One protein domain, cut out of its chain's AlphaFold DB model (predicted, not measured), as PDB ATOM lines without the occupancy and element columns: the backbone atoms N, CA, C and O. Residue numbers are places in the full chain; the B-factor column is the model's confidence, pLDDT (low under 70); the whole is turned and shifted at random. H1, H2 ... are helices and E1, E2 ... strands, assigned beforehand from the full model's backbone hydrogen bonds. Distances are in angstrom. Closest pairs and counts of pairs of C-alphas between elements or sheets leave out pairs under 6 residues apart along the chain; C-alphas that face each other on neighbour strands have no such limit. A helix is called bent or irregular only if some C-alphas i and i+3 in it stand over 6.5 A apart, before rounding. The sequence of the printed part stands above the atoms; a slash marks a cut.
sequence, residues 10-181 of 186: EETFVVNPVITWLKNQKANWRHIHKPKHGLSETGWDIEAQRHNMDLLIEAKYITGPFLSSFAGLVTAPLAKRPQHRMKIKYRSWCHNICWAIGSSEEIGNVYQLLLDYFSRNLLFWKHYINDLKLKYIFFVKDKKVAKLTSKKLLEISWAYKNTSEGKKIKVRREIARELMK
ATOM      1  N   GLU A  10      23.132  28.129  23.628       89.50
ATOM      2  CA  GLU A  10      22.910  28.072  22.181       89.50
ATOM      3  C   GLU A  10      22.884  29.471  21.573       89.50
ATOM      4  O   GLU A  10      23.569  29.724  20.579       89.50
ATOM      5  N   GLU A  11      22.147  30.396  22.195       90.38
ATOM      6  CA  GLU A  11      22.035  31.763  21.704       90.38
ATOM      7  C   GLU A  11      23.408  32.449  21.651       90.38
ATOM      8  O   GLU A  11      23.794  33.044  20.641       90.38
ATOM      9  N   THR A  12      24.172  32.304  22.734       90.31
ATOM     10  CA  THR A  12      25.482  32.935  22.916       90.31
ATOM     11  C   THR A  12      26.554  32.331  22.009       90.31
ATOM     12  O   THR A  12      27.293  33.061  21.348       90.31
ATOM     13  N   PHE A  13      26.648  31.001  21.974       92.19
ATOM     14  CA  PHE A  13      27.790  30.288  21.402       92.19
ATOM     15  C   PHE A  13      27.542  29.718  20.007       92.19
ATOM     16  O   PHE A  13      28.497  29.277  19.374       92.19
ATOM     17  N   VAL A  14      26.303  29.734  19.503       94.06
ATOM     18  CA  VAL A  14      25.969  29.176  18.182       94.06
ATOM     19  C   VAL A  14      25.152  30.156  17.352       94.06
ATOM     20  O   VAL A  14      25.594  30.565  16.280       94.06
ATOM     21  N   VAL A  15      24.001  30.592  17.861       94.38
ATOM     22  CA  VAL A  15      23.044  31.412  17.104       94.38
ATOM     23  C   VAL A  15      23.637  32.770  16.737       94.38
ATOM     24  O   VAL A  15      23.712  33.113  15.557       94.38
ATOM     25  N   ASN A  16      24.106  33.542  17.723       94.00
ATOM     26  CA  ASN A  16      24.664  34.874  17.480       94.00
ATOM     27  C   ASN A  16      25.913  34.839  16.563       94.00
ATOM     28  O   ASN A  16      25.983  35.664  15.641       94.00
ATOM     29  N   PRO A  17      26.866  33.894  16.722       95.81
ATOM     30  CA  PRO A  17      27.948  33.701  15.757       95.81
ATOM     31  C   PRO A  17      27.467  33.407  14.331       95.81
ATOM     32  O   PRO A  17      27.935  34.050  13.392       95.81
ATOM     33  N   VAL A  18      26.500  32.501  14.142       96.56
ATOM     34  CA  VAL A  18      25.968  32.170  12.804       96.56
ATOM     35  C   VAL A  18      25.246  33.362  12.177       96.56
ATOM     36  O   VAL A  18      25.455  33.646  10.999       96.56
ATOM     37  N   ILE A  19      24.459  34.119  12.948       94.81
ATOM     38  CA  ILE A  19      23.819  35.358  12.475       94.81
ATOM     39  C   ILE A  19      24.868  36.379  12.028       94.81
ATOM     40  O   ILE A  19      24.731  36.977  10.962       94.81
ATOM     41  N   THR A  20      25.916  36.576  12.829       94.31
ATOM     42  CA  THR A  20      27.014  37.497  12.499       94.31
ATOM     43  C   THR A  20      27.711  37.057  11.216       94.31
ATOM     44  O   THR A  20      27.891  37.857  10.299       94.31
ATOM     45  N   TRP A  21      28.014  35.763  11.096       95.12
ATOM     46  CA  TRP A  21      28.601  35.194   9.891       95.12
ATOM     47  C   TRP A  21      27.720  35.418   8.658       95.12
ATOM     48  O   TRP A  21      28.240  35.839   7.626       95.12
ATOM     49  N   LEU A  22      26.402  35.188   8.764       93.50
ATOM     50  CA  LEU A  22      25.433  35.403   7.682       93.50
ATOM     51  C   LEU A  22      25.402  36.868   7.232       93.50
ATOM     52  O   LEU A  22      25.464  37.122   6.030       93.50
ATOM     53  N   LYS A  23      25.372  37.823   8.171       91.44
ATOM     54  CA  LYS A  23      25.415  39.269   7.873       91.44
ATOM     55  C   LYS A  23      26.692  39.681   7.142       91.44
ATOM     56  O   LYS A  23      26.641  40.527   6.259       91.44
ATOM     57  N   ASN A  24      27.815  39.046   7.473       90.06
ATOM     58  CA  ASN A  24      29.113  39.337   6.868       90.06
ATOM     59  C   ASN A  24      29.317  38.656   5.502       90.06
ATOM     60  O   ASN A  24      30.317  38.912   4.827       90.06
ATOM     61  N   GLN A  25      28.409  37.777   5.062       87.50
ATOM     62  CA  GLN A  25      28.522  37.179   3.733       87.50
ATOM     63  C   GLN A  25      28.074  38.161   2.646       87.50
ATOM     64  O   GLN A  25      26.965  38.686   2.682       87.50
ATOM     65  N   LYS A  26      28.849  38.233   1.557       76.94
ATOM     66  CA  LYS A  26      28.475  38.928   0.304       76.94
ATOM     67  C   LYS A  26      27.202  38.384  -0.368       76.94
ATOM     68  O   LYS A  26      26.731  38.931  -1.356       76.94
ATOM     69  N   ALA A  27      26.655  37.280   0.137       77.12
ATOM     70  CA  ALA A  27      25.494  36.589  -0.410       77.12
ATOM     71  C   ALA A  27      24.154  37.326  -0.194       77.12
ATOM     72  O   ALA A  27      23.119  36.767  -0.563       77.12
ATOM     73  N   ASN A  28      24.170  38.539   0.382       74.94
ATOM     74  CA  ASN A  28      23.003  39.393   0.626       74.94
ATOM     75  C   ASN A  28      21.872  38.655   1.357       74.94
ATOM     76  O   ASN A  28      20.728  38.649   0.899       74.94
ATOM     77  N   TRP A  29      22.194  38.012   2.483       83.56
ATOM     78  CA  TRP A  29      21.174  37.447   3.365       83.56
ATOM     79  C   TRP A  29      20.309  38.581   3.918       83.56
ATOM     80  O   TRP A  29      20.775  39.437   4.669       83.56
ATOM     81  N   ARG A  30      19.046  38.603   3.507       76.62
ATOM     82  CA  ARG A  30      18.014  39.529   3.962       76.62
ATOM     83  C   ARG A  30      17.158  38.831   5.017       76.62
ATOM     84  O   ARG A  30      17.077  37.607   5.070       76.62
ATOM     85  N   HIS A  31      16.510  39.622   5.864       78.69
ATOM     86  CA  HIS A  31      15.503  39.130   6.813       78.69
ATOM     87  C   HIS A  31      15.988  37.981   7.717       78.69
ATOM     88  O   HIS A  31      15.305  36.972   7.853       78.69
ATOM     89  N   ILE A  32      17.158  38.143   8.344       86.38
ATOM     90  CA  ILE A  32      17.641  37.199   9.360       86.38
ATOM     91  C   ILE A  32      16.779  37.362  10.614       86.38
ATOM     92  O   ILE A  32      16.814  38.408  11.267       86.38
ATOM     93  N   HIS A  33      16.000  36.335  10.929       84.88
ATOM     94  CA  HIS A  33      15.145  36.261  12.101       84.88
ATOM     95  C   HIS A  33      15.707  35.237  13.088       84.88
ATOM     96  O   HIS A  33      16.206  34.186  12.694       84.88
ATOM     97  N   LYS A  34      15.605  35.564  14.373       84.88
ATOM     98  CA  LYS A  34      15.735  34.621  15.479       84.88
ATOM     99  C   LYS A  34      14.561  34.835  16.436       84.88
ATOM    100  O   LYS A  34      14.094  35.982  16.525       84.88
ATOM    101  N   PRO A  35      14.132  33.795  17.159       71.94
ATOM    102  CA  PRO A  35      13.148  33.926  18.219       71.94
ATOM    103  C   PRO A  35      13.517  35.033  19.222       71.94
ATOM    104  O   PRO A  35      14.696  35.214  19.545       71.94
ATOM    105  N   LYS A  36      12.533  35.791  19.725       68.62
ATOM    106  CA  LYS A  36      12.765  36.797  20.785       68.62
ATOM    107  C   LYS A  36      13.046  36.135  22.133       68.62
ATOM    108  O   LYS A  36      13.689  36.746  22.987       68.62
ATOM    109  N   HIS A  37      12.582  34.898  22.311       66.81
ATOM    110  CA  HIS A  37      12.721  34.125  23.538       66.81
ATOM    111  C   HIS A  37      13.277  32.729  23.238       66.81
ATOM    112  O   HIS A  37      12.560  31.862  22.743       66.81
ATOM    113  N   GLY A  38      14.544  32.485  23.586       58.56
ATOM    114  CA  GLY A  38      15.236  31.226  23.274       58.56
ATOM    115  C   GLY A  38      14.701  29.966  23.973       58.56
ATOM    116  O   GLY A  38      15.164  28.877  23.658       58.56
ATOM    117  N   LEU A  39      13.762  30.088  24.919       56.22
ATOM    118  CA  LEU A  39      13.231  28.962  25.707       56.22
ATOM    119  C   LEU A  39      11.732  28.689  25.501       56.22
ATOM    120  O   LEU A  39      11.251  27.656  25.953       56.22
ATOM    121  N   SER A  40      10.981  29.594  24.863       52.12
ATOM    122  CA  SER A  40       9.507  29.534  24.849       52.12
ATOM    123  C   SER A  40       8.872  29.701  23.471       52.12
ATOM    124  O   SER A  40       7.661  29.536  23.338       52.12
ATOM    125  N   GLU A  41       9.646  30.052  22.447       62.25
ATOM    126  CA  GLU A  41       9.110  30.248  21.103       62.25
ATOM    127  C   GLU A  41       9.199  28.965  20.274       62.25
ATOM    128  O   GLU A  41      10.238  28.314  20.173       62.25
ATOM    129  N   THR A  42       8.067  28.598  19.672       64.25
ATOM    130  CA  THR A  42       7.985  27.490  18.722       64.25
ATOM    131  C   THR A  42       8.529  27.973  17.376       64.25
ATOM    132  O   THR A  42       8.125  29.027  16.892       64.25
ATOM    133  N   GLY A  43       9.474  27.250  16.766       79.38
ATOM    134  CA  GLY A  43      10.076  27.679  15.498       79.38
ATOM    135  C   GLY A  43      11.478  27.136  15.249       79.38
ATOM    136  O   GLY A  43      11.854  26.088  15.773       79.38
ATOM    137  N   TRP A  44      12.225  27.837  14.399       88.88
ATOM    138  CA  TRP A  44      13.636  27.578  14.105       88.88
ATOM    139  C   TRP A  44      14.519  28.567  14.860       88.88
ATOM    140  O   TRP A  44      14.134  29.724  15.026       88.88
ATOM    141  N   ASP A  45      15.718  28.144  15.261       91.56
ATOM    142  CA  ASP A  45      16.646  29.015  15.993       91.56
ATOM    143  C   ASP A  45      17.130  30.192  15.133       91.56
ATOM    144  O   ASP A  45      17.373  31.291  15.639       91.56
ATOM    145  N   ILE A  46      17.257  29.975  13.817       92.44
ATOM    146  CA  ILE A  46      17.518  31.028  12.831       92.44
ATOM    147  C   ILE A  46      16.703  30.760  11.565       92.44
ATOM    148  O   ILE A  46      16.742  29.665  11.003       92.44
ATOM    149  N   GLU A  47      16.051  31.800  11.057       91.38
ATOM    150  CA  GLU A  47      15.536  31.854   9.690       91.38
ATOM    151  C   GLU A  47      16.341  32.908   8.914       91.38
ATOM    152  O   GLU A  47      16.500  34.038   9.375       91.38
ATOM    153  N   ALA A  48      16.878  32.562   7.744       90.88
ATOM    154  CA  ALA A  48      17.623  33.503   6.905       90.88
ATOM    155  C   ALA A  48      17.214  33.377   5.439       90.88
ATOM    156  O   ALA A  48      17.220  32.280   4.887       90.88
ATOM    157  N   GLN A  49      16.911  34.502   4.794       88.12
ATOM    158  CA  GLN A  49      16.366  34.531   3.440       88.12
ATOM    159  C   GLN A  49      17.305  35.236   2.459       88.12
ATOM    160  O   GLN A  49      18.021  36.176   2.790       88.12
ATOM    161  N   ARG A  50      17.282  34.813   1.202       86.44
ATOM    162  CA  ARG A  50      17.779  35.576   0.048       86.44
ATOM    163  C   ARG A  50      16.929  35.245  -1.175       86.44
ATOM    164  O   ARG A  50      16.098  34.348  -1.106       86.44
ATOM    165  N   HIS A  51      17.166  35.944  -2.288       74.88
ATOM    166  CA  HIS A  51      16.291  35.993  -3.473       74.88
ATOM    167  C   HIS A  51      15.644  34.656  -3.893       74.88
ATOM    168  O   HIS A  51      14.480  34.677  -4.254       74.88
ATOM    169  N   ASN A  52      16.334  33.514  -3.768       79.19
ATOM    170  CA  ASN A  52      15.805  32.186  -4.119       79.19
ATOM    171  C   ASN A  52      16.137  31.095  -3.086       79.19
ATOM    172  O   ASN A  52      16.340  29.932  -3.440       79.19
ATOM    173  N   MET A  53      16.325  31.456  -1.816       86.38
ATOM    174  CA  MET A  53      16.740  30.486  -0.805       86.38
ATOM    175  C   MET A  53      16.401  30.950   0.597       86.38
ATOM    176  O   MET A  53      16.872  32.004   1.021       86.38
ATOM    177  N   ASP A  54      15.718  30.078   1.328       88.00
ATOM    178  CA  ASP A  54      15.522  30.212   2.764       88.00
ATOM    179  C   ASP A  54      16.334  29.137   3.486       88.00
ATOM    180  O   ASP A  54      16.370  27.976   3.063       88.00
ATOM    181  N   LEU A  55      17.013  29.530   4.559       92.00
ATOM    182  CA  LEU A  55      17.668  28.625   5.492       92.00
ATOM    183  C   LEU A  55      16.862  28.580   6.781       92.00
ATOM    184  O   LEU A  55      16.634  29.616   7.405       92.00
ATOM    185  N   LEU A  56      16.485  27.370   7.168       92.50
ATOM    186  CA  LEU A  56      15.854  27.048   8.437       92.50
ATOM    187  C   LEU A  56      16.894  26.311   9.279       92.50
ATOM    188  O   LEU A  56      17.283  25.197   8.929       92.50
ATOM    189  N   ILE A  57      17.431  26.965  10.306       94.38
ATOM    190  CA  ILE A  57      18.615  26.484  11.024       94.38
ATOM    191  C   ILE A  57      18.221  26.072  12.440       94.38
ATOM    192  O   ILE A  57      17.732  26.901  13.205       94.38
ATOM    193  N   GLU A  58      18.471  24.809  12.782       95.25
ATOM    194  CA  GLU A  58      18.458  24.325  14.167       95.25
ATOM    195  C   GLU A  58      19.872  24.424  14.743       95.25
ATOM    196  O   GLU A  58      20.833  23.960  14.123       95.25
ATOM    197  N   ALA A  59      20.004  25.004  15.929       94.44
ATOM    198  CA  ALA A  59      21.252  25.216  16.636       94.44
ATOM    199  C   ALA A  59      21.319  24.366  17.911       94.44
ATOM    200  O   ALA A  59      20.367  24.285  18.688       94.44
ATOM    201  N   LYS A  60      22.478  23.751  18.163       93.69
ATOM    202  CA  LYS A  60      22.776  23.077  19.433       93.69
ATOM    203  C   LYS A  60      24.184  23.389  19.907       93.69
ATOM    204  O   LYS A  60      25.130  23.387  19.115       93.69
ATOM    205  N   TYR A  61      24.317  23.619  21.211       91.31
ATOM    206  CA  TYR A  61      25.597  23.794  21.880       91.31
ATOM    207  C   TYR A  61      25.899  22.574  22.751       91.31
ATOM    208  O   TYR A  61      25.223  22.308  23.741       91.31
ATOM    209  N   ILE A  62      26.911  21.807  22.362       87.44
ATOM    210  CA  ILE A  62      27.253  20.540  23.007       87.44
ATOM    211  C   ILE A  62      28.154  20.830  24.211       87.44
ATOM    212  O   ILE A  62      29.346  21.102  24.042       87.44
ATOM    213  N   THR A  63      27.576  20.765  25.414       79.06
ATOM    214  CA  THR A  63      28.289  20.828  26.710       79.06
ATOM    215  C   THR A  63      28.071  19.592  27.584       79.06
ATOM    216  O   THR A  63      28.420  19.601  28.759       79.06
ATOM    217  N   GLY A  64      27.396  18.575  27.052       73.38
ATOM    218  CA  GLY A  64      26.967  17.373  27.762       73.38
ATOM    219  C   GLY A  64      26.807  16.209  26.778       73.38
ATOM    220  O   GLY A  64      27.467  16.219  25.737       73.38
ATOM    221  N   PRO A  65      25.935  15.222  27.050       79.19
ATOM    222  CA  PRO A  65      25.797  14.043  26.201       79.19
ATOM    223  C   PRO A  65      25.493  14.402  24.740       79.19
ATOM    224  O   PRO A  65      24.393  14.851  24.413       79.19
ATOM    225  N   PHE A  66      26.461  14.145  23.853       83.81
ATOM    226  CA  PHE A  66      26.372  14.435  22.417       83.81
ATOM    227  C   PHE A  66      25.068  13.925  21.797       83.81
ATOM    228  O   PHE A  66      24.440  14.622  21.004       83.81
ATOM    229  N   LEU A  67      24.633  12.724  22.196       82.56
ATOM    230  CA  LEU A  67      23.454  12.067  21.643       82.56
ATOM    231  C   LEU A  67      22.163  12.871  21.855       82.56
ATOM    232  O   LEU A  67      21.326  12.896  20.959       82.56
ATOM    233  N   SER A  68      22.009  13.555  22.992       81.56
ATOM    234  CA  SER A  68      20.807  14.349  23.277       81.56
ATOM    235  C   SER A  68      20.731  15.577  22.366       81.56
ATOM    236  O   SER A  68      19.726  15.792  21.683       81.56
ATOM    237  N   SER A  69      21.828  16.334  22.264       86.88
ATOM    238  CA  SER A  69      21.925  17.466  21.337       86.88
ATOM    239  C   SER A  69      21.737  17.013  19.889       86.88
ATOM    240  O   SER A  69      20.996  17.636  19.130       86.88
ATOM    241  N   PHE A  70      22.366  15.900  19.511       89.31
ATOM    242  CA  PHE A  70      22.263  15.354  18.167       89.31
ATOM    243  C   PHE A  70      20.835  14.902  17.832       89.31
ATOM    244  O   PHE A  70      20.331  15.245  16.769       89.31
ATOM    245  N   ALA A  71      20.134  14.232  18.752       89.12
ATOM    246  CA  ALA A  71      18.729  13.868  18.567       89.12
ATOM    247  C   ALA A  71      17.846  15.100  18.316       89.12
ATOM    248  O   ALA A  71      16.978  15.065  17.445       89.12
ATOM    249  N   GLY A  72      18.106  16.215  19.008       88.75
ATOM    250  CA  GLY A  72      17.438  17.491  18.739       88.75
ATOM    251  C   GLY A  72      17.649  17.987  17.303       88.75
ATOM    252  O   GLY A  72      16.686  18.364  16.642       88.75
ATOM    253  N   LEU A  73      18.880  17.916  16.781       92.56
ATOM    254  CA  LEU A  73      19.178  18.273  15.383       92.56
ATOM    255  C   LEU A  73      18.459  17.357  14.385       92.56
ATOM    256  O   LEU A  73      17.928  17.831  13.383       92.56
ATOM    257  N   VAL A  74      18.431  16.050  14.658       92.69
ATOM    258  CA  VAL A  74      17.847  15.035  13.765       92.69
ATOM    259  C   VAL A  74      16.321  15.081  13.748       92.69
ATOM    260  O   VAL A  74      15.700  14.829  12.715       92.69
ATOM    261  N   THR A  75      15.697  15.413  14.872       90.31
ATOM    262  CA  THR A  75      14.234  15.450  14.984       90.31
ATOM    263  C   THR A  75      13.647  16.807  14.610       90.31
ATOM    264  O   THR A  75      12.501  16.856  14.165       90.31
ATOM    265  N   ALA A  76      14.414  17.901  14.704       87.94
ATOM    266  CA  ALA A  76      13.945  19.242  14.349       87.94
ATOM    267  C   ALA A  76      13.298  19.329  12.948       87.94
ATOM    268  O   ALA A  76      12.201  19.882  12.853       87.94
ATOM    269  N   PRO A  77      13.879  18.725  11.892       86.12
ATOM    270  CA  PRO A  77      13.285  18.674  10.552       86.12
ATOM    271  C   PRO A  77      11.975  17.897  10.435       86.12
ATOM    272  O   PRO A  77      11.206  18.141   9.512       86.12
ATOM    273  N   LEU A  78      11.740  16.947  11.341       85.56
ATOM    274  CA  LEU A  78      10.564  16.075  11.336       85.56
ATOM    275  C   LEU A  78       9.381  16.712  12.076       85.56
ATOM    276  O   LEU A  78       8.235  16.306  11.894       85.56
ATOM    277  N   ALA A  79       9.645  17.713  12.917       82.38
ATOM    278  CA  ALA A  79       8.619  18.414  13.667       82.38
ATOM    279  C   ALA A  79       7.907  19.461  12.796       82.38
ATOM    280  O   ALA A  79       8.532  20.232  12.063       82.38
ATOM    281  N   LYS A  80       6.580  19.566  12.942       74.25
ATOM    282  CA  LYS A  80       5.795  20.648  12.333       74.25
ATOM    283  C   LYS A  80       6.114  21.970  13.038       74.25
ATOM    284  O   LYS A  80       5.487  22.318  14.033       74.25
ATOM    285  N   ARG A  81       7.100  22.702  12.521       79.00
ATOM    286  CA  ARG A  81       7.565  23.971  13.093       79.00
ATOM    287  C   ARG A  81       7.008  25.171  12.327       79.00
ATOM    288  O   ARG A  81       7.002  25.154  11.091       79.00
ATOM    289  N   PRO A  82       6.538  26.221  13.022       76.81
ATOM    290  CA  PRO A  82       6.145  27.451  12.359       76.81
ATOM    291  C   PRO A  82       7.367  28.114  11.713       76.81
ATOM    292  O   PRO A  82       8.490  28.029  12.206       76.81
ATOM    293  N   GLN A  83       7.121  28.762  10.579       78.25
ATOM    294  CA  GLN A  83       8.074  29.622   9.884       78.25
ATOM    295  C   GLN A  83       7.485  31.026   9.916       78.25
ATOM    296  O   GLN A  83       6.348  31.224   9.464       78.25
ATOM    297  N   HIS A  84       8.227  31.987  10.452       73.06
ATOM    298  CA  HIS A  84       7.676  33.295  10.799       73.06
ATOM    299  C   HIS A  84       7.350  34.153   9.578       73.06
ATOM    300  O   HIS A  84       6.445  34.984   9.632       73.06
ATOM    301  N   ARG A  85       8.068  33.972   8.464       65.50
ATOM    302  CA  ARG A  85       7.915  34.844   7.284       65.50
ATOM    303  C   ARG A  85       7.525  34.148   5.985       65.50
ATOM    304  O   ARG A  85       7.274  34.829   4.993       65.50
ATOM    305  N   MET A  86       7.395  32.824   5.963       59.94
ATOM    306  CA  MET A  86       6.972  32.124   4.747       59.94
ATOM    307  C   MET A  86       5.442  32.059   4.648       59.94
ATOM    308  O   MET A  86       4.783  31.399   5.461       59.94
ATOM    309  N   LYS A  87       4.872  32.696   3.610       55.66
ATOM    310  CA  LYS A  87       3.472  32.468   3.205       55.66
ATOM    311  C   LYS A  87       3.282  30.973   2.948       55.66
ATOM    312  O   LYS A  87       4.107  30.368   2.265       55.66
ATOM    313  N   ILE A  88       2.183  30.403   3.447       57.06
ATOM    314  CA  ILE A  88       1.881  28.958   3.428       57.06
ATOM    315  C   ILE A  88       2.168  28.309   2.059       57.06
ATOM    316  O   ILE A  88       2.800  27.259   2.009       57.06
ATOM    317  N   LYS A  89       1.819  28.981   0.952       50.59
ATOM    318  CA  LYS A  89       2.015  28.479  -0.420       50.59
ATOM    319  C   LYS A  89       3.472  28.340  -0.895       50.59
ATOM    320  O   LYS A  89       3.724  27.590  -1.826       50.59
ATOM    321  N   TYR A  90       4.428  29.034  -0.275       53.72
ATOM    322  CA  TYR A  90       5.850  28.979  -0.657       53.72
ATOM    323  C   TYR A  90       6.690  28.109   0.279       53.72
ATOM    324  O   TYR A  90       7.869  27.881   0.015       53.72
ATOM    325  N   ARG A  91       6.078  27.581   1.350       59.00
ATOM    326  CA  ARG A  91       6.769  26.824   2.399       59.00
ATOM    327  C   ARG A  91       7.502  25.592   1.892       59.00
ATOM    328  O   ARG A  91       8.436  25.188   2.559       59.00
ATOM    329  N   SER A  92       7.164  25.013   0.736       56.03
ATOM    330  CA  SER A  92       7.778  23.765   0.250       56.03
ATOM    331  C   SER A  92       8.864  23.919  -0.828       56.03
ATOM    332  O   SER A  92       9.643  22.982  -1.007       56.03
ATOM    333  N   TRP A  93       8.987  25.063  -1.515       57.12
ATOM    334  CA  TRP A  93       9.784  25.138  -2.757       57.12
ATOM    335  C   TRP A  93      11.224  25.639  -2.567       57.12
ATOM    336  O   TRP A  93      12.135  25.084  -3.176       57.12
ATOM    337  N   CYS A  94      11.461  26.624  -1.696       68.31
ATOM    338  CA  CYS A  94      12.766  27.297  -1.571       68.31
ATOM    339  C   CYS A  94      13.473  27.121  -0.217       68.31
ATOM    340  O   CYS A  94      14.601  27.604  -0.048       68.31
ATOM    341  N   HIS A  95      12.858  26.413   0.736       82.62
ATOM    342  CA  HIS A  95      13.471  26.191   2.041       82.62
ATOM    343  C   HIS A  95      14.527  25.088   1.995       82.62
ATOM    344  O   HIS A  95      14.414  24.092   1.279       82.62
ATOM    345  N   ASN A  96      15.571  25.288   2.787       91.12
ATOM    346  CA  ASN A  96      16.619  24.320   3.027       91.12
ATOM    347  C   ASN A  96      16.875  24.255   4.527       91.12
ATOM    348  O   ASN A  96      17.052  25.280   5.187       91.12
ATOM    349  N   ILE A  97      16.935  23.041   5.046       93.12
ATOM    350  CA  ILE A  97      17.206  22.802   6.454       93.12
ATOM    351  C   ILE A  97      18.714  22.874   6.674       93.12
ATOM    352  O   ILE A  97      19.502  22.454   5.824       93.12
ATOM    353  N   CYS A  98      19.135  23.432   7.800       96.12
ATOM    354  CA  CYS A  98      20.530  23.470   8.205       96.12
ATOM    355  C   CYS A  98      20.675  23.097   9.675       96.12
ATOM    356  O   CYS A  98      19.786  23.338  10.489       96.12
ATOM    357  N   TRP A  99      21.844  22.573  10.014       97.19
ATOM    358  CA  TRP A  99      22.258  22.391  11.400       97.19
ATOM    359  C   TRP A  99      23.346  23.392  11.746       97.19
ATOM    360  O   TRP A  99      24.199  23.682  10.910       97.19
ATOM    361  N   ALA A 100      23.347  23.884  12.975       96.94
ATOM    362  CA  ALA A 100      24.432  24.654  13.552       96.94
ATOM    363  C   ALA A 100      24.882  23.996  14.858       96.94
ATOM    364  O   ALA A 100      24.091  23.773  15.769       96.94
ATOM    365  N   ILE A 101      26.163  23.662  14.932       95.56
ATOM    366  CA  ILE A 101      26.744  22.888  16.024       95.56
ATOM    367  C   ILE A 101      27.890  23.697  16.610       95.56
ATOM    368  O   ILE A 101      28.891  23.941  15.935       95.56
ATOM    369  N   GLY A 102      27.751  24.104  17.866       93.44
ATOM    370  CA  GLY A 102      28.877  24.564  18.676       93.44
ATOM    371  C   GLY A 102      29.181  23.573  19.786       93.44
ATOM    372  O   GLY A 102      28.367  22.705  20.100       93.44
ATOM    373  N   SER A 103      30.347  23.709  20.406       88.12
ATOM    374  CA  SER A 103      30.704  22.915  21.577       88.12
ATOM    375  C   SER A 103      31.668  23.670  22.481       88.12
ATOM    376  O   SER A 103      32.445  24.495  21.999       88.12
ATOM    377  N   SER A 104      31.597  23.381  23.783       80.31
ATOM    378  CA  SER A 104      32.637  23.759  24.745       80.31
ATOM    379  C   SER A 104      33.861  22.848  24.663       80.31
ATOM    380  O   SER A 104      34.922  23.206  25.162       80.31
ATOM    381  N   GLU A 105      33.711  21.658  24.081       74.69
ATOM    382  CA  GLU A 105      34.811  20.730  23.863       74.69
ATOM    383  C   GLU A 105      35.607  21.086  22.608       74.69
ATOM    384  O   GLU A 105      35.187  21.860  21.741       74.69
ATOM    385  N   GLU A 106      36.775  20.462  22.477       81.81
ATOM    386  CA  GLU A 106      37.553  20.559  21.258       81.81
ATOM    387  C   GLU A 106      36.730  20.054  20.061       81.81
ATOM    388  O   GLU A 106      36.267  18.913  20.035       81.81
ATOM    389  N   ILE A 107      36.592  20.887  19.027       81.19
ATOM    390  CA  ILE A 107      35.763  20.577  17.854       81.19
ATOM    391  C   ILE A 107      36.153  19.258  17.156       81.19
ATOM    392  O   ILE A 107      35.313  18.627  16.520       81.19
ATOM    393  N   GLY A 108      37.401  18.798  17.314       79.31
ATOM    394  CA  GLY A 108      37.844  17.492  16.823       79.31
ATOM    395  C   GLY A 108      37.077  16.316  17.440       79.31
ATOM    396  O   GLY A 108      36.805  15.340  16.743       79.31
ATOM    397  N   ASN A 109      36.660  16.423  18.708       86.50
ATOM    398  CA  ASN A 109      35.797  15.430  19.355       86.50
ATOM    399  C   ASN A 109      34.416  15.408  18.692       86.50
ATOM    400  O   ASN A 109      33.900  14.341  18.366       86.50
ATOM    401  N   VAL A 110      33.848  16.590  18.429       89.69
ATOM    402  CA  VAL A 110      32.546  16.737  17.758       89.69
ATOM    403  C   VAL A 110      32.583  16.128  16.360       89.69
ATOM    404  O   VAL A 110      31.654  15.418  15.985       89.69
ATOM    405  N   TYR A 111      33.658  16.355  15.597       94.06
ATOM    406  CA  TYR A 111      33.823  15.735  14.282       94.06
ATOM    407  C   TYR A 111      33.835  14.215  14.372       94.06
ATOM    408  O   TYR A 111      33.095  13.561  13.647       94.06
ATOM    409  N   GLN A 112      34.640  13.650  15.274       94.56
ATOM    410  CA  GLN A 112      34.735  12.202  15.434       94.56
ATOM    411  C   GLN A 112      33.394  11.582  15.838       94.56
ATOM    412  O   GLN A 112      32.984  10.598  15.230       94.56
ATOM    413  N   LEU A 113      32.682  12.169  16.803       93.00
ATOM    414  CA  LEU A 113      31.365  11.686  17.229       93.00
ATOM    415  C   LEU A 113      30.319  11.774  16.110       93.00
ATOM    416  O   LEU A 113      29.553  10.832  15.900       93.00
ATOM    417  N   LEU A 114      30.306  12.878  15.360       94.31
ATOM    418  CA  LEU A 114      29.400  13.057  14.230       94.31
ATOM    419  C   LEU A 114      29.675  12.026  13.127       94.31
ATOM    420  O   LEU A 114      28.746  11.386  12.639       94.31
ATOM    421  N   LEU A 115      30.944  11.832  12.763       96.75
ATOM    422  CA  LEU A 115      31.337  10.875  11.729       96.75
ATOM    423  C   LEU A 115      31.122   9.422  12.170       96.75
ATOM    424  O   LEU A 115      30.705   8.607  11.352       96.75
ATOM    425  N   ASP A 116      31.315   9.104  13.452       95.06
ATOM    426  CA  ASP A 116      30.965   7.803  14.034       95.06
ATOM    427  C   ASP A 116      29.476   7.496  13.931       95.06
ATOM    428  O   ASP A 116      29.092   6.345  13.720       95.06
ATOM    429  N   TYR A 117      28.627   8.507  14.101       93.19
ATOM    430  CA  TYR A 117      27.189   8.326  13.984       93.19
ATOM    431  C   TYR A 117      26.763   8.197  12.516       93.19
ATOM    432  O   TYR A 117      25.951   7.337  12.168       93.19
ATOM    433  N   PHE A 118      27.340   9.012  11.630       95.25
ATOM    434  CA  PHE A 118      27.031   8.967  10.204       95.25
ATOM    435  C   PHE A 118      27.492   7.665   9.540       95.25
ATOM    436  O   PHE A 118      26.744   7.065   8.765       95.25
ATOM    437  N   SER A 119      28.692   7.183   9.876       96.44
ATOM    438  CA  SER A 119      29.290   5.990   9.263       96.44
ATOM    439  C   SER A 119      28.535   4.693   9.559       96.44
ATOM    440  O   SER A 119      28.611   3.749   8.768       96.44
ATOM    441  N   ARG A 120      27.752   4.648  10.646       94.06
ATOM    442  CA  ARG A 120      26.925   3.486  11.007       94.06
ATOM    443  C   ARG A 120      25.813   3.209   9.999       94.06
ATOM    444  O   ARG A 120      25.508   2.046   9.764       94.06
ATOM    445  N   ASN A 121      25.217   4.242   9.396       95.19
ATOM    446  CA  ASN A 121      24.135   4.066   8.423       95.19
ATOM    447  C   ASN A 121      24.132   5.156   7.339       95.19
ATOM    448  O   ASN A 121      23.293   6.055   7.307       95.19
ATOM    449  N   LEU A 122      25.093   5.066   6.422       96.69
ATOM    450  CA  LEU A 122      25.304   6.066   5.371       96.69
ATOM    451  C   LEU A 122      24.143   6.151   4.367       96.69
ATOM    452  O   LEU A 122      23.876   7.228   3.835       96.69
ATOM    453  N   LEU A 123      23.435   5.042   4.120       97.12
ATOM    454  CA  LEU A 123      22.266   5.031   3.235       97.12
ATOM    455  C   LEU A 123      21.098   5.797   3.853       97.12
ATOM    456  O   LEU A 123      20.517   6.645   3.178       97.12
ATOM    457  N   PHE A 124      20.817   5.583   5.142       96.38
ATOM    458  CA  PHE A 124      19.836   6.390   5.867       96.38
ATOM    459  C   PHE A 124      20.163   7.882   5.759       96.38
ATOM    460  O   PHE A 124      19.303   8.667   5.373       96.38
ATOM    461  N   TRP A 125      21.415   8.278   6.009       96.62
ATOM    462  CA  TRP A 125      21.811   9.687   5.932       96.62
ATOM    463  C   TRP A 125      21.697  10.273   4.529       96.62
ATOM    464  O   TRP A 125      21.318  11.433   4.387       96.62
ATOM    465  N   LYS A 126      21.967   9.482   3.486       97.44
ATOM    466  CA  LYS A 126      21.741   9.894   2.094       97.44
ATOM    467  C   LYS A 126      20.273  10.251   1.851       97.44
ATOM    468  O   LYS A 126      20.007  11.312   1.291       97.44
ATOM    469  N   HIS A 127      19.348   9.390   2.276       96.69
ATOM    470  CA  HIS A 127      17.910   9.642   2.160       96.69
ATOM    471  C   HIS A 127      17.482  10.828   3.022       96.69
ATOM    472  O   HIS A 127      16.964  11.802   2.490       96.69
ATOM    473  N   TYR A 128      17.843  10.827   4.307       95.06
ATOM    474  CA  TYR A 128      17.566  11.917   5.244       95.06
ATOM    475  C   TYR A 128      17.975  13.288   4.679       95.06
ATOM    476  O   TYR A 128      17.202  14.241   4.718       95.06
ATOM    477  N   ILE A 129      19.181  13.392   4.111       95.31
ATOM    478  CA  ILE A 129      19.694  14.635   3.523       95.31
ATOM    479  C   ILE A 129      18.838  15.106   2.345       95.31
ATOM    480  O   ILE A 129      18.550  16.301   2.240       95.31
ATOM    481  N   ASN A 130      18.467  14.191   1.452       93.94
ATOM    482  CA  ASN A 130      17.734  14.524   0.235       93.94
ATOM    483  C   ASN A 130      16.265  14.834   0.537       93.94
ATOM    484  O   ASN A 130      15.769  15.885   0.127       93.94
ATOM    485  N   ASP A 131      15.610  13.961   1.295       93.19
ATOM    486  CA  ASP A 131      14.171  14.005   1.547       93.19
ATOM    487  C   ASP A 131      13.807  15.208   2.427       93.19
ATOM    488  O   ASP A 131      12.821  15.899   2.176       93.19
ATOM    489  N   LEU A 132      14.661  15.532   3.406       91.62
ATOM    490  CA  LEU A 132      14.467  16.672   4.307       91.62
ATOM    491  C   LEU A 132      15.179  17.943   3.836       91.62
ATOM    492  O   LEU A 132      15.189  18.947   4.543       91.62
ATOM    493  N   LYS A 133      15.798  17.933   2.648       92.44
ATOM    494  CA  LYS A 133      16.518  19.093   2.092       92.44
ATOM    495  C   LYS A 133      17.557  19.678   3.065       92.44
ATOM    496  O   LYS A 133      17.753  20.900   3.108       92.44
ATOM    497  N   LEU A 134      18.236  18.829   3.847       95.06
ATOM    498  CA  LEU A 134      19.339  19.260   4.710       95.06
ATOM    499  C   LEU A 134      20.476  19.730   3.806       95.06
ATOM    500  O   LEU A 134      21.027  18.947   3.037       95.06
ATOM    501  N   LYS A 135      20.842  21.007   3.869       95.94
ATOM    502  CA  LYS A 135      21.777  21.624   2.919       95.94
ATOM    503  C   LYS A 135      23.141  21.897   3.519       95.94
ATOM    504  O   LYS A 135      24.153  21.570   2.892       95.94
ATOM    505  N   TYR A 136      23.177  22.517   4.695       96.88
ATOM    506  CA  TYR A 136      24.419  22.932   5.338       96.88
ATOM    507  C   TYR A 136      24.500  22.458   6.786       96.88
ATOM    508  O   TYR A 136      23.500  22.433   7.500       96.88
ATOM    509  N   ILE A 137      25.722  22.150   7.211       97.31
ATOM    510  CA  ILE A 137      26.107  22.069   8.615       97.31
ATOM    511  C   ILE A 137      27.063  23.229   8.887       97.31
ATOM    512  O   ILE A 137      28.092  23.376   8.218       97.31
ATOM    513  N   PHE A 138      26.703  24.065   9.850       97.25
ATOM    514  CA  PHE A 138      27.538  25.122  10.389       97.25
ATOM    515  C   PHE A 138      28.235  24.602  11.642       97.25
ATOM    516  O   PHE A 138      27.579  24.121  12.560       97.25
ATOM    517  N   PHE A 139      29.557  24.707  11.693       96.19
ATOM    518  CA  PHE A 139      30.330  24.418  12.896       96.19
ATOM    519  C   PHE A 139      30.809  25.726  13.502       96.19
ATOM    520  O   PHE A 139      31.397  26.550  12.801       96.19
ATOM    521  N   VAL A 140      30.583  25.908  14.797       95.19
ATOM    522  CA  VAL A 140      30.955  27.125  15.516       95.19
ATOM    523  C   VAL A 140      32.048  26.804  16.522       95.19
ATOM    524  O   VAL A 140      31.895  25.910  17.352       95.19
ATOM    525  N   LYS A 141      33.162  27.531  16.429       90.12
ATOM    526  CA  LYS A 141      34.298  27.432  17.351       90.12
ATOM    527  C   LYS A 141      34.899  28.820  17.535       90.12
ATOM    528  O   LYS A 141      35.141  29.501  16.544       90.12
ATOM    529  N   ASP A 142      35.132  29.241  18.776       87.81
ATOM    530  CA  ASP A 142      35.772  30.528  19.096       87.81
ATOM    531  C   ASP A 142      35.117  31.723  18.372       87.81
ATOM    532  O   ASP A 142      35.792  32.587  17.817       87.81
ATOM    533  N   LYS A 143      33.773  31.733  18.316       87.94
ATOM    534  CA  LYS A 143      32.928  32.693  17.566       87.94
ATOM    535  C   LYS A 143      33.130  32.710  16.041       87.94
ATOM    536  O   LYS A 143      32.440  33.463  15.359       87.94
ATOM    537  N   LYS A 144      34.012  31.872  15.497       93.38
ATOM    538  CA  LYS A 144      34.192  31.661  14.058       93.38
ATOM    539  C   LYS A 144      33.250  30.574  13.569       93.38
ATOM    540  O   LYS A 144      32.969  29.606  14.282       93.38
ATOM    541  N   VAL A 145      32.801  30.709  12.328       96.12
ATOM    542  CA  VAL A 145      31.848  29.787  11.716       96.12
ATOM    543  C   VAL A 145      32.461  29.146  10.481       96.12
ATOM    544  O   VAL A 145      32.927  29.799   9.546       96.12
ATOM    545  N   ALA A 146      32.432  27.826  10.484       95.75
ATOM    546  CA  ALA A 146      32.720  26.974   9.353       95.75
ATOM    547  C   ALA A 146      31.404  26.502   8.730       95.75
ATOM    548  O   ALA A 146      30.460  26.181   9.445       95.75
ATOM    549  N   LYS A 147      31.339  26.414   7.399       95.88
ATOM    550  CA  LYS A 147      30.166  25.900   6.676       95.88
ATOM    551  C   LYS A 147      30.566  24.722   5.798       95.88
ATOM    552  O   LYS A 147      31.442  24.865   4.948       95.88
ATOM    553  N   LEU A 148      29.855  23.608   5.940       96.62
ATOM    554  CA  LEU A 148      30.000  22.403   5.127       96.62
ATOM    555  C   LEU A 148      28.661  22.053   4.467       96.62
ATOM    556  O   LEU A 148      27.607  22.262   5.064       96.62
ATOM    557  N   THR A 149      28.666  21.531   3.239       97.38
ATOM    558  CA  THR A 149      27.440  20.957   2.659       97.38
ATOM    559  C   THR A 149      27.159  19.592   3.275       97.38
ATOM    560  O   THR A 149      28.079  18.824   3.549       97.38
ATOM    561  N   SER A 150      25.886  19.252   3.439       96.44
ATOM    562  CA  SER A 150      25.456  17.922   3.892       96.44
ATOM    563  C   SER A 150      25.973  16.798   2.992       96.44
ATOM    564  O   SER A 150      26.481  15.796   3.484       96.44
ATOM    565  N   LYS A 151      25.947  17.004   1.668       96.56
ATOM    566  CA  LYS A 151      26.548  16.084   0.689       96.56
ATOM    567  C   LYS A 151      28.040  15.870   0.943       96.56
ATOM    568  O   LYS A 151      28.495  14.731   0.943       96.56
ATOM    569  N   LYS A 152      28.791  16.939   1.238       97.56
ATOM    570  CA  LYS A 152      30.219  16.816   1.541       97.56
ATOM    571  C   LYS A 152      30.467  16.112   2.871       97.56
ATOM    572  O   LYS A 152      31.391  15.313   2.956       97.56
ATOM    573  N   LEU A 153      29.640  16.365   3.889       97.00
ATOM    574  CA  LEU A 153      29.703  15.611   5.143       97.00
ATOM    575  C   LEU A 153      29.467  14.116   4.895       97.00
ATOM    576  O   LEU A 153      30.183  13.294   5.457       97.00
ATOM    577  N   LEU A 154      28.515  13.758   4.030       97.62
ATOM    578  CA  LEU A 154      28.252  12.364   3.674       97.62
ATOM    579  C   LEU A 154      29.457  11.719   2.971       97.62
ATOM    580  O   LEU A 154      29.862  10.631   3.365       97.62
ATOM    581  N   GLU A 155      30.073  12.393   1.994       97.62
ATOM    582  CA  GLU A 155      31.319  11.932   1.350       97.62
ATOM    583  C   GLU A 155      32.444  11.706   2.371       97.62
ATOM    584  O   GLU A 155      33.100  10.666   2.364       97.62
ATOM    585  N   ILE A 156      32.643  12.664   3.282       98.19
ATOM    586  CA  ILE A 156      33.623  12.541   4.365       98.19
ATOM    587  C   ILE A 156      33.274  11.355   5.274       98.19
ATOM    588  O   ILE A 156      34.167  10.623   5.685       98.19
ATOM    589  N   SER A 157      31.990  11.120   5.550       98.00
ATOM    590  CA  SER A 157      31.537  10.001   6.385       98.00
ATOM    591  C   SER A 157      31.813   8.640   5.738       98.00
ATOM    592  O   SER A 157      32.172   7.696   6.442       98.00
ATOM    593  N   TRP A 158      31.710   8.537   4.408       98.00
ATOM    594  CA  TRP A 158      32.136   7.350   3.658       98.00
ATOM    595  C   TRP A 158      33.642   7.108   3.790       98.00
ATOM    596  O   TRP A 158      34.056   6.011   4.162       98.00
ATOM    597  N   ALA A 159      34.460   8.137   3.550       97.75
ATOM    598  CA  ALA A 159      35.913   8.037   3.698       97.75
ATOM    599  C   ALA A 159      36.316   7.676   5.138       97.75
ATOM    600  O   ALA A 159      37.194   6.842   5.367       97.75
ATOM    601  N   TYR A 160      35.629   8.268   6.114       98.44
ATOM    602  CA  TYR A 160      35.834   7.990   7.525       98.44
ATOM    603  C   TYR A 160      35.509   6.538   7.871       98.44
ATOM    604  O   TYR A 160      36.312   5.894   8.539       98.44
ATOM    605  N   LYS A 161      34.384   5.986   7.391       97.31
ATOM    606  CA  LYS A 161      34.027   4.576   7.622       97.31
ATOM    607  C   LYS A 161      35.167   3.643   7.208       97.31
ATOM    608  O   LYS A 161      35.615   2.843   8.020       97.31
ATOM    609  N   ASN A 162      35.684   3.826   5.995       96.31
ATOM    610  CA  ASN A 162      36.711   2.956   5.417       96.31
ATOM    611  C   ASN A 162      38.071   3.053   6.128       96.31
ATOM    612  O   ASN A 162      38.855   2.113   6.100       96.31
ATOM    613  N   THR A 163      38.380   4.196   6.741       96.81
ATOM    614  CA  THR A 163      39.698   4.455   7.353       96.81
ATOM    615  C   THR A 163      39.712   4.244   8.868       96.81
ATOM    616  O   THR A 163      40.760   3.950   9.445       96.81
ATOM    617  N   SER A 164      38.556   4.380   9.522       96.75
ATOM    618  CA  SER A 164      38.408   4.320  10.983       96.75
ATOM    619  C   SER A 164      38.029   2.936  11.525       96.75
ATOM    620  O   SER A 164      38.095   2.719  12.739       96.75
ATOM    621  N   GLU A 165      37.640   2.000  10.658       93.69
ATOM    622  CA  GLU A 165      37.189   0.664  11.049       93.69
ATOM    623  C   GLU A 165      38.282  -0.124  11.793       93.69
ATOM    624  O   GLU A 165      39.466  -0.086  11.450       93.69
ATOM    625  N   GLY A 166      37.895  -0.776  12.894       93.94
ATOM    626  CA  GLY A 166      38.815  -1.493  13.786       93.94
ATOM    627  C   GLY A 166      39.816  -0.613  14.554       93.94
ATOM    628  O   GLY A 166      40.615  -1.132  15.332       93.94
ATOM    629  N   LYS A 167      39.804   0.717  14.380       96.31
ATOM    630  CA  LYS A 167      40.742   1.625  15.059       96.31
ATOM    631  C   LYS A 167      40.249   2.028  16.452       96.31
ATOM    632  O   LYS A 167      39.053   2.172  16.708       96.31
ATOM    633  N   LYS A 168      41.197   2.288  17.358       95.88
ATOM    634  CA  LYS A 168      40.927   2.842  18.698       95.88
ATOM    635  C   LYS A 168      40.481   4.307  18.613       95.88
ATOM    636  O   LYS A 168      40.838   5.020  17.677       95.88
ATOM    637  N   ILE A 169      39.774   4.786  19.640       92.62
ATOM    638  CA  ILE A 169      39.160   6.128  19.668       92.62
ATOM    639  C   ILE A 169      40.140   7.282  19.393       92.62
ATOM    640  O   ILE A 169      39.788   8.224  18.687       92.62
ATOM    641  N   LYS A 170      41.385   7.197  19.884       93.75
ATOM    642  CA  LYS A 170      42.415   8.224  19.651       93.75
ATOM    643  C   LYS A 170      42.731   8.378  18.157       93.75
ATOM    644  O   LYS A 170      42.662   9.482  17.630       93.75
ATOM    645  N   VAL A 171      42.975   7.259  17.474       95.56
ATOM    646  CA  VAL A 171      43.274   7.224  16.033       95.56
ATOM    647  C   VAL A 171      42.064   7.684  15.219       95.56
ATOM    648  O   VAL A 171      42.195   8.459  14.279       95.56
ATOM    649  N   ARG A 172      40.856   7.274  15.618       96.25
ATOM    650  CA  ARG A 172      39.603   7.735  14.998       96.25
ATOM    651  C   ARG A 172      39.463   9.257  15.049       96.25
ATOM    652  O   ARG A 172      39.078   9.876  14.062       96.25
ATOM    653  N   ARG A 173      39.824   9.874  16.178       95.00
ATOM    654  CA  ARG A 173      39.801  11.333  16.344       95.00
ATOM    655  C   ARG A 173      40.792  12.040  15.425       95.00
ATOM    656  O   ARG A 173      40.444  13.061  14.839       95.00
ATOM    657  N   GLU A 174      41.993  11.496  15.272       96.06
ATOM    658  CA  GLU A 174      43.004  12.020  14.346       96.06
ATOM    659  C   GLU A 174      42.522  11.933  12.890       96.06
ATOM    660  O   GLU A 174      42.532  12.941  12.189       96.06
ATOM    661  N   ILE A 175      41.972  10.787  12.473       97.50
ATOM    662  CA  ILE A 175      41.377  10.613  11.137       97.50
ATOM    663  C   ILE A 175      40.246  11.628  10.903       97.50
ATOM    664  O   ILE A 175      40.199  12.276   9.859       97.50
ATOM    665  N   ALA A 176      39.343  11.801  11.873       97.19
ATOM    666  CA  ALA A 176      38.249  12.765  11.770       97.19
ATOM    667  C   ALA A 176      38.760  14.206  11.606       97.19
ATOM    668  O   ALA A 176      38.251  14.945  10.763       97.19
ATOM    669  N   ARG A 177      39.782  14.606  12.377       95.19
ATOM    670  CA  ARG A 177      40.423  15.923  12.240       95.19
ATOM    671  C   ARG A 177      41.039  16.096  10.853       95.19
ATOM    672  O   ARG A 177      40.787  17.114  10.215       95.19
ATOM    673  N   GLU A 178      41.775  15.100  10.367       96.75
ATOM    674  CA  GLU A 178      42.425  15.150   9.055       96.75
ATOM    675  C   GLU A 178      41.421  15.275   7.908       96.75
ATOM    676  O   GLU A 178      41.600  16.099   7.010       96.75
ATOM    677  N   LEU A 179      40.321  14.521   7.949       96.88
ATOM    678  CA  LEU A 179      39.279  14.605   6.924       96.88
ATOM    679  C   LEU A 179      38.534  15.950   6.939       96.88
ATOM    680  O   LEU A 179      38.045  16.404   5.903       96.88
ATOM    681  N   MET A 180      38.467  16.605   8.101       94.88
ATOM    682  CA  MET A 180      37.763  17.876   8.300       94.88
ATOM    683  C   MET A 180      38.689  19.106   8.219       94.88
ATOM    684  O   MET A 180      38.205  20.238   8.267       94.88
ATOM    685  N   LYS A 181      40.008  18.928   8.045       92.00
ATOM    686  CA  LYS A 181      41.015  20.006   8.150       92.00
ATOM    687  C   LYS A 181      40.832  21.166   7.175       92.00
ATOM    688  O   LYS A 181      41.192  22.300   7.471       92.00
TER     689      LYS A 181
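This is residues 10 to 181 of the 186 residues of an uncharacterized protein of Candidatus Hydrogenedentes bacterium ADurb.Bin179 (UniProt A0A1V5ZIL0). A six-stranded sheet, curled like part of a barrel, wraps round H1, and H2 covers the sheet's opposite face. H3, H4, H5 and H6 make a cluster of mostly crossed helices in which H5 packs on H3, H4 and H6; H4 and H5 only graze the sheet, and H6 is off it. The printed part has 172 residues with six named helices and six named strands, in the order H1 E1 E2 E3 H2 E4 H3 H4 E5 E6 H5 H6; the mixed sheet runs E1 E2 E3 E4 E5 E6. The class is mixed, helices and strands; the whole is compact, with a radius of gyration of the C-alphas of 16.1 A, and spans 50 by 32 by 31 A.

Begin in the twisted sheet with E3, residues 53 to 62, parallel to E4, residues 95 to 103; N 58 and O 98 are 3.0 A apart. E1, residues 30 to 33, E2, residues 46 to 50, and E3 form a meander, each strand the antiparallel neighbour of the one before, with N 33 to O 47 at 2.8 A and N 48 to O 55 at 3.0 A. E5, residues 134 to 141, is parallel to E4, N 101 to O 138 at 2.8 A, and makes a hairpin with E6, residues 144 to 149, N 139 to O 146 at 2.8 A. The sheet curls round H1, residues 10 to 23; the C-alphas of Glu 10 and Tyr 61 are their closest to E3, at 5.1 A. H2, residues 66 to 78, is over E3 and E4 at a height over the sheet of 8.9 A. H3, residues 107 to 120, joins H2 on one face, with H1 on the other: three layers, helices on both faces. E3, H2, E4 and E4, H3 H4, E5 are strand-helix-strand units, parallel neighbour strands joined through helices, both right-handed crossovers. H4, residues 122 to 131, and H5, residues 150 to 164, only graze the sheet; they touch, closest at C-alphas 129 and 150, 6.6 A, with a shallow tilt of 2 degrees, opposite ways. H6, residues 169 to 180, touches H3, closest at C-alphas 112 and 176, 5.1 A, about perpendicular at 84 degrees. Each O i to N i+4 pair is within hydrogen-bond range in H4, H5 and H6, against 7 of 10 in H1, 7 of 9 in H2 and 9 of 10 in H3.

Find C-alpha 53 at (16.740, 30.486, -0.805); from there E3 runs 27.9 A to C-alpha 62. E4 is 26.3 A long, H3 20.4 A and H5 20.1 A. H1 starts at (22.910, 28.072, 22.181), and H6 ends at C-alpha 180, (37.763, 17.876, 8.300). H1 and H2 are irregular, but only just: C-alphas 13 and 16 are 6.8 A apart, 74 and 77 6.7 A.

The two C-alphas farthest apart, those of Lys 89 and Lys 168, are 50.4 A apart. The printed part has no cut; the long links are E1 to E2 and H2 to E4. Look for pLDDT under 70 at residues 36 to 42 and 85 to 94.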